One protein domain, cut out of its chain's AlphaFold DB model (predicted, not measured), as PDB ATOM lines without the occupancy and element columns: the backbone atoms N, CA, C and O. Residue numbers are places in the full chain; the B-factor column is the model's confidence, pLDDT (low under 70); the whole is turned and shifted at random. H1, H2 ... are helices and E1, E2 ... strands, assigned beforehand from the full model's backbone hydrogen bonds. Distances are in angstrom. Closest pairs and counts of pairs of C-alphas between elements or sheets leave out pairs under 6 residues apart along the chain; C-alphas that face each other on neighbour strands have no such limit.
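What this domain is: This is residues 6 to 105 of the 117 residues of an uncharacterized protein of Streptomyces sp. DconLS (UniProt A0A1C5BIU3). What does one see first? A twisted antiparallel sheet of five strands runs through the middle, with helices H1 and H2 over one face and residues 61 to 69 of a long loop over the opposite face. H2 lies lengthwise over E3 and E4, while H1 sits over E5 and crosses it at a slant. What is it made of, and how large is it? The 100 printed residues hold, in chain order, H1, E1, H2, E2, E3, E4 and E5, of mixed class; the sheet's order is E1, E5, E4, E3, E2. The whole is compact and rounded, with a radius of gyration of the C-alphas of 12.2 A and spans of 31 by 31 by 23 A.

How they stand to each other: Where does the first helix lie? H1, residues 6 to 15, is on the sheet of E1, residues 21 to 23, E5, residues 96 to 104, E4, residues 84 to 91, E3, residues 73 to 81, and E2, residues 45 to 49, at a height over the sheet of 9.6 A. It lies over E5, and is only just not over E1, on which 2 of its C-alphas fall; on the local plane it runs slantwise to the strands at 59 degrees to E5, only just short of across. The closest C-alphas of H1 and E5 are those of Leu 15 and Ala 101, 7.0 A apart. And the second helix? H2, residues 30 to 41, is on the same face, also at a height over the sheet of 9.6 A, over E4 and E3, and runs along the strands, at 13 degrees to E3 on the local plane; its closest C-alphas to E3 are those of Tyr 41 and Trp 79, 6.3 A. With residues 33 to 37 alone it only just touches H1, with 3 pairs of C-alphas within 8 A, the closest Val 8 and Leu 36 at 7.9 A, about perpendicular at 86 degrees. The sheet and its helices are two layers, helices on one face of a sheet, and in both helices every O i to N i+4 pair is within hydrogen-bond range. How are the strands joined? E2, E3, E4 and E5 form a meander, each strand the antiparallel neighbour of the one before, and each successive pair is a hairpin. Within hydrogen-bond range are, for instance, N 45 and O 78 at 2.8 A for E2 and E3, N 79 and O 86 at 2.8 A for E3 and E4, and N 87 and O 100 at 2.8 A for E4 and E5. Edge strand E1 is antiparallel to E5, with N 22 and O 99 at 2.8 A, and is apart from E2, the other edge strand.

Where its parts are: Where does the first element begin? H1 begins at C-alpha 6, at (208.397, 162.389, 136.610), and is 14.5 A long; E1 follows. Where are the longer elements? H2 starts at C-alpha 30, at (208.956, 146.610, 132.201), and is 15.8 A long; E2 is 10.6 A, E3 21.3 A and E4 21.5 A. Where does the last one end? E5, 25.9 A long, ends at C-alpha 104, at (202.977, 147.371, 155.330).

The domain as a whole: What are the extremes? The two C-alphas farthest apart are those of Ala 6 and Pro 55, 33.9 A. Is anything cut, and which link is long? The printed part has no cut; the link from E2 to E3, residues 50 to 72, is long, and its residues 52 to 53 pair antiparallel with residues 48 to 49 of E2. Where is confidence low? Mean pLDDT of the printed part is 74.7; residues 15 to 23, 25 to 26 and 92 to 105 are under 70, and E5 has a mean of 50.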
ATOM      1  N   ALA A   6     209.595 161.584 136.360       80.88
ATOM      2  CA  ALA A   6     208.397 162.389 136.610       80.88
ATOM      3  C   ALA A   6     207.123 161.568 136.370       80.88
ATOM      4  O   ALA A   6     206.280 161.468 137.255       80.88
ATOM      5  N   THR A   7     207.061 160.866 135.237       78.38
ATOM      6  CA  THR A   7     205.952 159.971 134.888       78.38
ATOM      7  C   THR A   7     205.734 158.874 135.936       78.38
ATOM      8  O   THR A   7     204.598 158.526 136.252       78.38
ATOM      9  N   VAL A   8     206.820 158.314 136.484       76.38
ATOM     10  CA  VAL A   8     206.748 157.310 137.555       76.38
ATOM     11  C   VAL A   8     206.184 157.919 138.840       76.38
ATOM     12  O   VAL A   8     205.325 157.301 139.461       76.38
ATOM     13  N   ASN A   9     206.603 159.129 139.219       78.25
ATOM     14  CA  ASN A   9     206.056 159.810 140.396       78.25
ATOM     15  C   ASN A   9     204.554 160.088 140.237       78.25
ATOM     16  O   ASN A   9     203.792 159.738 141.131       78.25
ATOM     17  N   ASP A  10     204.117 160.585 139.077       81.12
ATOM     18  CA  ASP A  10     202.691 160.814 138.797       81.12
ATOM     19  C   ASP A  10     201.859 159.522 138.895       81.12
ATOM     20  O   ASP A  10     200.732 159.522 139.396       81.12
ATOM     21  N   LEU A  11     202.409 158.390 138.433       76.31
ATOM     22  CA  LEU A  11     201.770 157.075 138.565       76.31
ATOM     23  C   LEU A  11     201.661 156.637 140.032       76.31
ATOM     24  O   LEU A  11     200.631 156.091 140.435       76.31
ATOM     25  N   LEU A  12     202.699 156.883 140.835       74.38
ATOM     26  CA  LEU A  12     202.711 156.567 142.263       74.38
ATOM     27  C   LEU A  12     201.760 157.461 143.066       74.38
ATOM     28  O   LEU A  12     201.071 156.957 143.953       74.38
ATOM     29  N   ASP A  13     201.657 158.745 142.727       77.62
ATOM     30  CA  ASP A  13     200.663 159.651 143.308       77.62
ATOM     31  C   ASP A  13     199.234 159.199 142.968       77.62
ATOM     32  O   ASP A  13     198.354 159.198 143.831       77.62
ATOM     33  N   ARG A  14     199.007 158.699 141.744       73.06
ATOM     34  CA  ARG A  14     197.715 158.122 141.328       73.06
ATOM     35  C   ARG A  14     197.329 156.843 142.061       73.06
ATOM     36  O   ARG A  14     196.136 156.598 142.228       73.06
ATOM     37  N   LEU A  15     198.296 156.031 142.491       69.50
ATOM     38  CA  LEU A  15     198.028 154.871 143.352       69.50
ATOM     39  C   LEU A  15     197.479 155.302 144.721       69.50
ATOM     40  O   LEU A  15     196.821 154.505 145.393       69.50
ATOM     41  N   GLY A  16     197.721 156.555 145.125       61.25
ATOM     42  CA  GLY A  16     197.306 157.098 146.411       61.25
ATOM     43  C   GLY A  16     197.958 156.372 147.597       61.25
ATOM     44  O   GLY A  16     198.781 155.470 147.416       61.25
ATOM     45  N   PRO A  17     197.616 156.741 148.843       58.09
ATOM     46  CA  PRO A  17     198.119 156.080 150.052       58.09
ATOM     47  C   PRO A  17     197.507 154.687 150.300       58.09
ATOM     48  O   PRO A  17     197.945 153.979 151.202       58.09
ATOM     49  N   GLY A  18     196.495 154.287 149.524       55.34
ATOM     50  CA  GLY A  18     195.831 152.990 149.651       55.34
ATOM     51  C   GLY A  18     196.569 151.847 148.950       55.34
ATOM     52  O   GLY A  18     197.476 152.056 148.141       55.34
ATOM     53  N   ALA A  19     196.138 150.616 149.242       57.97
ATOM     54  CA  ALA A  19     196.536 149.422 148.503       57.97
ATOM     55  C   ALA A  19     195.848 149.399 147.120       57.97
ATOM     56  O   ALA A  19     194.865 148.691 146.905       57.97
ATOM     57  N   GLY A  20     196.290 150.279 146.221       64.12
ATOM     58  CA  GLY A  20     195.777 150.402 144.858       64.12
ATOM     59  C   GLY A  20     196.583 149.576 143.859       64.12
ATOM     60  O   GLY A  20     197.746 149.259 144.088       64.12
ATOM     61  N   HIS A  21     195.990 149.258 142.714       67.31
ATOM     62  CA  HIS A  21     196.702 148.715 141.560       67.31
ATOM     63  C   HIS A  21     196.349 149.523 140.313       67.31
ATOM     64  O   HIS A  21     195.213 149.957 140.138       67.31
ATOM     65  N   LEU A  22     197.342 149.760 139.462       69.44
ATOM     66  CA  LEU A  22     197.206 150.429 138.179       69.44
ATOM     67  C   LEU A  22     197.647 149.476 137.077       69.44
ATOM     68  O   LEU A  22     198.767 148.970 137.080       69.44
ATOM     69  N   TYR A  23     196.781 149.269 136.096       67.88
ATOM     70  CA  TYR A  23     197.163 148.588 134.868       67.88
ATOM     71  C   TYR A  23     198.069 149.511 134.055       67.88
ATOM     72  O   TYR A  23     197.712 150.657 133.769       67.88
ATOM     73  N   LEU A  24     199.263 149.024 133.719       70.75
ATOM     74  CA  LEU A  24     200.220 149.791 132.929       70.75
ATOM     75  C   LEU A  24     199.964 149.565 131.432       70.75
ATOM     76  O   LEU A  24     199.580 148.460 131.037       70.75
ATOM     77  N   PRO A  25     200.211 150.577 130.578       68.88
ATOM     78  CA  PRO A  25     200.099 150.426 129.132       68.88
ATOM     79  C   PRO A  25     200.965 149.275 128.611       68.88
ATOM     80  O   PRO A  25     202.094 149.072 129.061       68.88
ATOM     81  N   ARG A  26     200.474 148.552 127.598       67.00
ATOM     82  CA  ARG A  26     201.205 147.435 126.976       67.00
ATOM     83  C   ARG A  26     202.503 147.865 126.285       67.00
ATOM     84  O   ARG A  26     203.392 147.044 126.111       67.00
ATOM     85  N   ASP A  27     202.636 149.132 125.917       71.31
ATOM     86  CA  ASP A  27     203.834 149.650 125.246       71.31
ATOM     87  C   ASP A  27     204.929 150.090 126.231       71.31
ATOM     88  O   ASP A  27     206.009 150.507 125.823       71.31
ATOM     89  N   LEU A  28     204.661 150.015 127.539       74.06
ATOM     90  CA  LEU A  28     205.601 150.412 128.580       74.06
ATOM     91  C   LEU A  28     206.602 149.290 128.848       74.06
ATOM     92  O   LEU A  28     206.203 148.203 129.267       74.06
ATOM     93  N   ASP A  29     207.889 149.549 128.617       76.50
ATOM     94  CA  ASP A  29     208.952 148.574 128.859       76.50
ATOM     95  C   ASP A  29     209.091 148.260 130.368       76.50
ATOM     96  O   ASP A  29     209.440 149.149 131.156       76.50
ATOM     97  N   PRO A  30     208.830 147.009 130.801       74.12
ATOM     98  CA  PRO A  30     208.956 146.610 132.201       74.12
ATOM     99  C   PRO A  30     210.384 146.742 132.736       74.12
ATOM    100  O   PRO A  30     210.571 146.958 133.939       74.12
ATOM    101  N   GLN A  31     211.390 146.603 131.865       78.69
ATOM    102  CA  GLN A  31     212.783 146.708 132.272       78.69
ATOM    103  C   GLN A  31     213.141 148.166 132.566       78.69
ATOM    104  O   GLN A  31     213.563 148.454 133.683       78.69
ATOM    105  N   ALA A  32     212.822 149.093 131.657       82.62
ATOM    106  CA  ALA A  32     212.974 150.528 131.901       82.62
ATOM    107  C   ALA A  32     212.265 150.997 133.188       82.62
ATOM    108  O   ALA A  32     212.811 151.796 133.949       82.62
ATOM    109  N   LEU A  33     211.065 150.476 133.478       80.81
ATOM    110  CA  LEU A  33     210.360 150.786 134.726       80.81
ATOM    111  C   LEU A  33     211.092 150.252 135.956       80.81
ATOM    112  O   LEU A  33     211.205 150.961 136.955       80.81
ATOM    113  N   THR A  34     211.594 149.018 135.884       82.94
ATOM    114  CA  THR A  34     212.411 148.443 136.958       82.94
ATOM    115  C   THR A  34     213.649 149.299 137.197       82.94
ATOM    116  O   THR A  34     213.957 149.578 138.350       82.94
ATOM    117  N   ASP A  35     214.341 149.731 136.146       84.69
ATOM    118  CA  ASP A  35     215.586 150.489 136.273       84.69
ATOM    119  C   ASP A  35     215.345 151.872 136.891       84.69
ATOM    120  O   ASP A  35     216.081 152.293 137.787       84.69
ATOM    121  N   LEU A  36     214.261 152.554 136.507       85.06
ATOM    122  CA  LEU A  36     213.869 153.830 137.114       85.06
ATOM    123  C   LEU A  36     213.484 153.682 138.590       85.06
ATOM    124  O   LEU A  36     213.913 154.489 139.421       85.06
ATOM    125  N   LEU A  37     212.700 152.655 138.929       83.00
ATOM    126  CA  LEU A  37     212.349 152.354 140.317       83.00
ATOM    127  C   LEU A  37     213.589 151.941 141.115       83.00
ATOM    128  O   LEU A  37     213.757 152.375 142.252       83.00
ATOM    129  N   GLY A  38     214.492 151.176 140.505       82.00
ATOM    130  CA  GLY A  38     215.739 150.720 141.104       82.00
ATOM    131  C   GLY A  38     216.702 151.863 141.416       82.00
ATOM    132  O   GLY A  38     217.285 151.905 142.496       82.00
ATOM    133  N   GLY A  39     216.796 152.852 140.524       82.38
ATOM    134  CA  GLY A  39     217.584 154.062 140.762       82.38
ATOM    135  C   GLY A  39     217.090 154.900 141.948       82.38
ATOM    136  O   GLY A  39     217.878 155.623 142.550       82.38
ATOM    137  N   ARG A  40     215.802 154.798 142.310       81.31
ATOM    138  CA  ARG A  40     215.182 155.585 143.388       81.31
ATOM    139  C   ARG A  40     215.055 154.826 144.707       81.31
ATOM    140  O   ARG A  40     215.303 155.395 145.766       81.31
ATOM    141  N   TYR A  41     214.632 153.568 144.643       79.88
ATOM    142  CA  TYR A  41     214.291 152.740 145.803       79.88
ATOM    143  C   TYR A  41     215.336 151.659 146.097       79.88
ATOM    144  O   TYR A  41     215.204 150.927 147.077       79.88
ATOM    145  N   GLY A  42     216.382 151.560 145.276       83.44
ATOM    146  CA  GLY A  42     217.439 150.569 145.422       83.44
ATOM    147  C   GLY A  42     217.082 149.217 144.806       83.44
ATOM    148  O   GLY A  42     216.284 149.114 143.874       83.44
ATOM    149  N   ALA A  43     217.710 148.153 145.306       82.31
ATOM    150  CA  ALA A  43     217.591 146.833 144.699       82.31
ATOM    151  C   ALA A  43     216.153 146.279 144.795       82.31
ATOM    152  O   ALA A  43     215.590 146.240 145.895       82.31
ATOM    153  N   PRO A  44     215.560 145.812 143.678       85.25
ATOM    154  CA  PRO A  44     214.274 145.134 143.717       85.25
ATOM    155  C   PRO A  44     214.371 143.811 144.472       85.25
ATOM    156  O   PRO A  44     215.333 143.056 144.324       85.25
ATOM    157  N   ARG A  45     213.305 143.476 145.193       86.62
ATOM    158  CA  ARG A  45     213.027 142.116 145.644       86.62
ATOM    159  C   ARG A  45     212.153 141.413 144.615       86.62
ATOM    160  O   ARG A  45     211.108 141.927 144.229       86.62
ATOM    161  N   THR A  46     212.537 140.214 144.206       89.69
ATOM    162  CA  THR A  46     211.693 139.375 143.351       89.69
ATOM    163  C   THR A  46     210.710 138.597 144.220       89.69
ATOM    164  O   THR A  46     211.132 137.861 145.106       89.69
ATOM    165  N   LEU A  47     209.409 138.780 143.984       88.12
ATOM    166  CA  LEU A  47     208.343 138.032 144.663       88.12
ATOM    167  C   LEU A  47     207.802 136.901 143.803       88.12
ATOM    168  O   LEU A  47     207.408 135.873 144.336       88.12
ATOM    169  N   VAL A  48     207.773 137.088 142.484       88.62
ATOM    170  CA  VAL A  48     207.397 136.043 141.529       88.62
ATOM    171  C   VAL A  48     208.367 136.082 140.361       88.62
ATOM    172  O   VAL A  48     208.659 137.162 139.842       88.62
ATOM    173  N   LEU A  49     208.841 134.915 139.936       88.50
ATOM    174  CA  LEU A  49     209.673 134.739 138.752       88.50
ATOM    175  C   LEU A  49     209.188 133.520 137.974       88.50
ATOM    176  O   LEU A  49     209.055 132.448 138.551       88.50
ATOM    177  N   ASP A  50     208.898 133.691 136.686       83.94
ATOM    178  CA  ASP A  50     208.359 132.637 135.814       83.94
ATOM    179  C   ASP A  50     207.141 131.898 136.407       83.94
ATOM    180  O   ASP A  50     206.960 130.694 136.246       83.94
ATOM    181  N   GLY A  51     206.287 132.634 137.126       84.25
ATOM    182  CA  GLY A  51     205.120 132.087 137.827       84.25
ATOM    183  C   GLY A  51     205.424 131.414 139.167       84.25
ATOM    184  O   GLY A  51     204.502 131.035 139.888       84.25
ATOM    185  N   PHE A  52     206.694 131.300 139.548       85.19
ATOM    186  CA  PHE A  52     207.103 130.774 140.841       85.19
ATOM    187  C   PHE A  52     207.142 131.886 141.886       85.19
ATOM    188  O   PHE A  52     207.890 132.853 141.746       85.19
ATOM    189  N   THR A  53     206.333 131.751 142.938       87.62
ATOM    190  CA  THR A  53     206.330 132.696 144.061       87.62
ATOM    191  C   THR A  53     207.488 132.393 145.003       87.62
ATOM    192  O   THR A  53     207.691 131.243 145.386       87.62
ATOM    193  N   ASP A  54     208.233 133.426 145.392       86.25
ATOM    194  CA  ASP A  54     209.297 133.325 146.382       86.25
ATOM    195  C   ASP A  54     208.726 132.773 147.702       86.25
ATOM    196  O   ASP A  54     207.838 133.394 148.292       86.25
ATOM    197  N   PRO A  55     209.224 131.632 148.207       84.69
ATOM    198  CA  PRO A  55     208.671 130.990 149.399       84.69
ATOM    199  C   PRO A  55     208.907 131.803 150.675       84.69
ATOM    200  O   PRO A  55     208.341 131.497 151.720       84.69
ATOM    201  N   THR A  56     209.761 132.828 150.611       85.81
ATOM    202  CA  THR A  56     210.029 133.721 151.735       85.81
ATOM    203  C   THR A  56     209.155 134.976 151.709       85.81
ATOM    204  O   THR A  56     209.288 135.805 152.613       85.81
ATOM    205  N   ALA A  57     208.274 135.130 150.713       83.88
ATOM    206  CA  ALA A  57     207.309 136.216 150.646       83.88
ATOM    207  C   ALA A  57     206.268 136.083 151.770       83.88
ATOM    208  O   ALA A  57     205.596 135.067 151.920       83.88
ATOM    209  N   ASP A  58     206.125 137.147 152.551       84.31
ATOM    210  CA  ASP A  58     205.125 137.311 153.602       84.31
ATOM    211  C   ASP A  58     204.598 138.757 153.569       84.31
ATOM    212  O   ASP A  58     205.067 139.574 152.771       84.31
ATOM    213  N   GLU A  59     203.622 139.099 154.410       78.56
ATOM    214  CA  GLU A  59     203.044 140.452 154.466       78.56
ATOM    215  C   GLU A  59     204.104 141.544 154.672       78.56
ATOM    216  O   GLU A  59     204.070 142.594 154.026       78.56
ATOM    217  N   SER A  60     205.103 141.271 155.516       79.38
ATOM    218  CA  SER A  60     206.210 142.193 155.774       79.38
ATOM    219  C   SER A  60     207.181 142.294 154.596       79.38
ATOM    220  O   SER A  60     207.949 143.247 154.507       79.38
ATOM    221  N   ARG A  61     207.125 141.345 153.660       80.31
ATOM    222  CA  ARG A  61     207.956 141.253 152.455       80.31
ATOM    223  C   ARG A  61     207.162 141.477 151.170       80.31
ATOM    224  O   ARG A  61     207.661 141.158 150.097       80.31
ATOM    225  N   GLY A  62     205.964 142.052 151.267       79.88
ATOM    226  CA  GLY A  62     205.178 142.484 150.114       79.88
ATOM    227  C   GLY A  62     204.270 141.412 149.513       79.88
ATOM    228  O   GLY A  62     203.828 141.592 148.383       79.88
ATOM    229  N   ALA A  63     203.944 140.330 150.232       83.00
ATOM    230  CA  ALA A  63     202.993 139.314 149.755       83.00
ATOM    231  C   ALA A  63     201.616 139.902 149.393       83.00
ATOM    232  O   ALA A  63     200.995 139.444 148.436       83.00
ATOM    233  N   GLY A  64     201.187 140.981 150.060       78.94
ATOM    234  CA  GLY A  64     199.968 141.717 149.704       78.94
ATOM    235  C   GLY A  64     199.960 142.288 148.275       78.94
ATOM    236  O   GLY A  64     198.895 142.557 147.726       78.94
ATOM    237  N   LEU A  65     201.123 142.422 147.619       78.50
ATOM    238  CA  LEU A  65     201.209 142.785 146.198       78.50
ATOM    239  C   LEU A  65     200.758 141.658 145.262       78.50
ATOM    240  O   LEU A  65     200.469 141.924 144.099       78.50
ATOM    241  N   LEU A  66     200.719 140.414 145.741       80.81
ATOM    242  CA  LEU A  66     200.347 139.241 144.950       80.81
ATOM    243  C   LEU A  66     198.835 139.013 144.925       80.81
ATOM    244  O   LEU A  66     198.336 138.389 143.989       80.81
ATOM    245  N   THR A  67     198.099 139.544 145.907       80.25
ATOM    246  CA  THR A  67     196.642 139.385 146.027       80.25
ATOM    247  C   THR A  67     195.887 139.735 144.737       80.25
ATOM    248  O   THR A  67     195.085 138.910 144.307       80.25
ATOM    249  N   PRO A  68     196.160 140.867 144.048       74.56
ATOM    250  CA  PRO A  68     195.444 141.222 142.818       74.56
ATOM    251  C   PRO A  68     195.706 140.267 141.649       74.56
ATOM    252  O   PRO A  68     194.942 140.231 140.690       74.56
ATOM    253  N   PHE A  69     196.804 139.512 141.699       74.88
ATOM    254  CA  PHE A  69     197.189 138.612 140.625       74.88
ATOM    255  C   PHE A  69     196.549 137.232 140.765       74.88
ATOM    256  O   PHE A  69     196.582 136.484 139.796       74.88
ATOM    257  N   GLU A  70     195.981 136.878 141.925       77.31
ATOM    258  CA  GLU A  70     195.304 135.592 142.178       77.31
ATOM    259  C   GLU A  70     196.096 134.367 141.661       77.31
ATOM    260  O   GLU A  70     195.541 133.453 141.051       77.31
ATOM    261  N   GLY A  71     197.427 134.373 141.824       76.19
ATOM    262  CA  GLY A  71     198.316 133.304 141.336       76.19
ATOM    263  C   GLY A  71     198.608 133.317 139.827       76.19
ATOM    264  O   GLY A  71     199.287 132.430 139.323       76.19
ATOM    265  N   ARG A  72     198.132 134.325 139.092       78.50
ATOM    266  CA  ARG A  72     198.365 134.511 137.647       78.50
ATOM    267  C   ARG A  72     199.610 135.340 137.345       78.50
ATOM    268  O   ARG A  72     199.928 135.548 136.178       78.50
ATOM    269  N   ALA A  73     200.291 135.854 138.364       81.62
ATOM    270  CA  ALA A  73     201.526 136.605 138.196       81.62
ATOM    271  C   ALA A  73     202.597 135.734 137.524       81.62
ATOM    272  O   ALA A  73     202.846 134.617 137.955       81.62
ATOM    273  N   THR A  74     203.248 136.255 136.488       83.00
ATOM    274  CA  THR A  74     204.408 135.629 135.839       83.00
ATOM    275  C   THR A  74     205.705 136.218 136.375       83.00
ATOM    276  O   THR A  74     206.663 135.497 136.621       83.00
ATOM    277  N   THR A  75     205.760 137.528 136.592       86.19
ATOM    278  CA  THR A  75     206.918 138.185 137.206       86.19
ATOM    279  C   THR A  75     206.432 139.316 138.084       86.19
ATOM    280  O   THR A  75     205.623 140.112 137.626       86.19
ATOM    281  N   ILE A  76     206.919 139.393 139.322       86.81
ATOM    282  CA  ILE A  76     206.624 140.478 140.263       86.81
ATOM    283  C   ILE A  76     207.930 140.908 140.915       86.81
ATOM    284  O   ILE A  76     208.598 140.109 141.576       86.81
ATOM    285  N   ARG A  77     208.271 142.185 140.751       87.19
ATOM    286  CA  ARG A  77     209.367 142.857 141.452       87.19
ATOM    287  C   ARG A  77     208.788 143.896 142.397       87.19
ATOM    288  O   ARG A  77     207.864 144.613 142.022       87.19
ATOM    289  N   ALA A  78     209.326 143.960 143.605       87.62
ATOM    290  CA  ALA A  78     208.841 144.813 144.672       87.62
ATOM    291  C   ALA A  78     209.966 145.637 145.302       87.62
ATOM    292  O   ALA A  78     211.097 145.175 145.437       87.62
ATOM    293  N   TRP A  79     209.627 146.842 145.745       85.81
ATOM    294  CA  TRP A  79     210.506 147.756 146.463       85.81
ATOM    295  C   TRP A  79     209.821 148.233 147.737       85.81
ATOM    296  O   TRP A  79     208.615 148.498 147.746       85.81
ATOM    297  N   ALA A  80     210.600 148.365 148.804       81.75
ATOM    298  CA  ALA A  80     210.137 148.994 150.030       81.75
ATOM    299  C   ALA A  80     210.188 150.519 149.865       81.75
ATOM    300  O   ALA A  80     211.231 151.078 149.531       81.75
ATOM    301  N   TYR A  81     209.070 151.194 150.123       75.50
ATOM    302  CA  TYR A  81     208.984 152.649 150.135       75.50
ATOM    303  C   TYR A  81     208.300 153.112 151.419       75.50
ATOM    304  O   TYR A  81     207.086 153.004 151.552       75.50
ATOM    305  N   GLY A  82     209.075 153.619 152.380       74.38
ATOM    306  CA  GLY A  82     208.542 154.004 153.688       74.38
ATOM    307  C   GLY A  82     207.847 152.826 154.379       74.38
ATOM    308  O   GLY A  82     208.459 151.788 154.610       74.38
ATOM    309  N   ASP A  83     206.566 152.988 154.690       73.31
ATOM    310  CA  ASP A  83     205.701 151.974 155.296       73.31
ATOM    311  C   ASP A  83     204.909 151.134 154.282       73.31
ATOM    312  O   ASP A  83     204.092 150.316 154.696       73.31
ATOM    313  N   ARG A  84     205.159 151.263 152.973       73.31
ATOM    314  CA  ARG A  84     204.440 150.530 151.915       73.31
ATOM    315  C   ARG A  84     205.366 149.760 150.979       73.31
ATOM    316  O   ARG A  84     206.550 150.070 150.852       73.31
ATOM    317  N   TRP A  85     204.808 148.773 150.285       79.44
ATOM    318  CA  TRP A  85     205.469 148.124 149.156       79.44
ATOM    319  C   TRP A  85     204.929 148.644 147.825       79.44
ATOM    320  O   TRP A  85     203.719 148.820 147.653       79.44
ATOM    321  N   ILE A  86     205.843 148.875 146.885       79.25
ATOM    322  CA  ILE A  86     205.551 149.181 145.482       79.25
ATOM    323  C   ILE A  86     205.929 147.946 144.674       79.25
ATOM    324  O   ILE A  86     207.049 147.464 144.802       79.25
ATOM    325  N   GLY A  87     205.012 147.439 143.858       81.44
ATOM    326  CA  GLY A  87     205.201 146.266 143.016       81.44
ATOM    327  C   GLY A  87     204.947 146.564 141.545       81.44
ATOM    328  O   GLY A  87     203.996 147.259 141.187       81.44
ATOM    329  N   THR A  88     205.770 145.992 140.675       83.38
ATOM    330  CA  THR A  88     205.527 145.953 139.230       83.38
ATOM    331  C   THR A  88     205.590 144.523 138.731       83.38
ATOM    332  O   THR A  88     206.399 143.727 139.221       83.38
ATOM    333  N   GLY A  89     204.755 144.189 137.752       79.88
ATOM    334  CA  GLY A  89     204.805 142.866 137.173       79.88
ATOM    335  C   GLY A  89     203.871 142.589 136.012       79.88
ATOM    336  O   GLY A  89     203.189 143.456 135.464       79.88
ATOM    337  N   THR A  90     203.891 141.329 135.608       75.75
ATOM    338  CA  THR A  90     203.141 140.801 134.470       75.75
ATOM    339  C   THR A  90     202.256 139.651 134.926       75.75
ATOM    340  O   THR A  90     202.657 138.865 135.785       75.75
ATOM    341  N   ALA A  91     201.051 139.549 134.359       74.38
ATOM    342  CA  ALA A  91     200.109 138.467 134.627       74.38
ATOM    343  C   ALA A  91     199.830 137.642 133.357       74.38
ATOM    344  O   ALA A  91     199.692 138.175 132.252       74.38
ATOM    345  N   GLY A  92     199.723 136.325 133.510       65.25
ATOM    346  CA  GLY A  92     199.525 135.374 132.424       65.25
ATOM    347  C   GLY A  92     198.059 135.016 132.169       65.25
ATOM    348  O   GLY A  92     197.581 134.009 132.678       65.25
ATOM    349  N   ARG A  93     197.378 135.777 131.299       47.47
ATOM    350  CA  ARG A  93     196.652 135.260 130.111       47.47
ATOM    351  C   ARG A  93     196.315 136.439 129.185       47.47
ATOM    352  O   ARG A  93     195.455 137.245 129.502       47.47
ATOM    353  N   GLY A  94     197.002 136.551 128.044       46.44
ATOM    354  CA  GLY A  94     196.693 137.560 127.010       46.44
ATOM    355  C   GLY A  94     197.504 138.867 127.040       46.44
ATOM    356  O   GLY A  94     197.167 139.804 126.321       46.44
ATOM    357  N   GLY A  95     198.606 138.943 127.794       44.25
ATOM    358  CA  GLY A  95     199.519 140.097 127.766       44.25
ATOM    359  C   GLY A  95     198.963 141.350 128.444       44.25
ATOM    360  O   GLY A  95     199.114 142.450 127.905       44.25
ATOM    361  N   GLU A  96     198.325 141.158 129.597       48.31
ATOM    362  CA  GLU A  96     197.847 142.212 130.488       48.31
ATOM    363  C   GLU A  96     198.915 142.494 131.563       48.31
ATOM    364  O   GLU A  96     199.513 141.571 132.126       48.31
ATOM    365  N   ARG A  97     199.238 143.777 131.768       54.16
ATOM    366  CA  ARG A  97     200.353 144.245 132.610       54.16
ATOM    367  C   ARG A  97     199.808 145.039 133.792       54.16
ATOM    368  O   ARG A  97     198.949 145.901 133.604       54.16
ATOM    369  N   THR A  98     200.337 144.798 134.986       50.78
ATOM    370  CA  THR A  98     199.779 145.327 136.239       50.78
ATOM    371  C   THR A  98     200.878 145.843 137.158       50.78
ATOM    372  O   THR A  98     201.842 145.145 137.458       50.78
ATOM    373  N   ALA A  99     200.717 147.068 137.647       53.44
ATOM    374  CA  ALA A  99     201.441 147.608 138.790       53.44
ATOM    375  C   ALA A  99     200.515 147.631 140.007       53.44
ATOM    376  O   ALA A  99     199.322 147.893 139.887       53.44
ATOM    377  N   GLY A 100     201.056 147.361 141.188       52.25
ATOM    378  CA  GLY A 100     200.309 147.327 142.441       52.25
ATOM    379  C   GLY A 100     201.091 148.004 143.554       52.25
ATOM    380  O   GLY A 100     202.314 147.979 143.567       52.25
ATOM    381  N   ALA A 101     200.396 148.597 144.510       50.91
ATOM    382  CA  ALA A 101     200.946 148.980 145.797       50.91
ATOM    383  C   ALA A 101     200.127 148.278 146.885       50.91
ATOM    384  O   ALA A 101     198.901 148.272 146.822       50.91
ATOM    385  N   GLY A 102     200.776 147.664 147.872       45.78
ATOM    386  CA  GLY A 102     200.070 146.854 148.865       45.78
ATOM    387  C   GLY A 102     200.991 146.243 149.915       45.78
ATOM    388  O   GLY A 102     202.067 145.761 149.591       45.78
ATOM    389  N   GLY A 103     200.549 146.252 151.173       52.47
ATOM    390  CA  GLY A 103     201.273 145.691 152.319       52.47
ATOM    391  C   GLY A 103     202.109 146.720 153.087       52.47
ATOM    392  O   GLY A 103     202.654 147.662 152.507       52.47
ATOM    393  N   ARG A 104     202.204 146.524 154.411       45.84
ATOM    394  CA  ARG A 104     202.977 147.371 155.330       45.84
ATOM    395  C   ARG A 104     204.444 146.935 155.323       45.84
ATOM    396  O   ARG A 104     204.750 145.810 155.710       45.84
ATOM    397  N   SER A 105     205.360 147.803 154.903       48.06
ATOM    398  CA  SER A 105     206.798 147.527 154.999       48.06
ATOM    399  C   SER A 105     207.268 147.657 156.458       48.06
ATOM    400  O   SER A 105     206.919 148.637 157.122       48.06
TER     401      SER A 105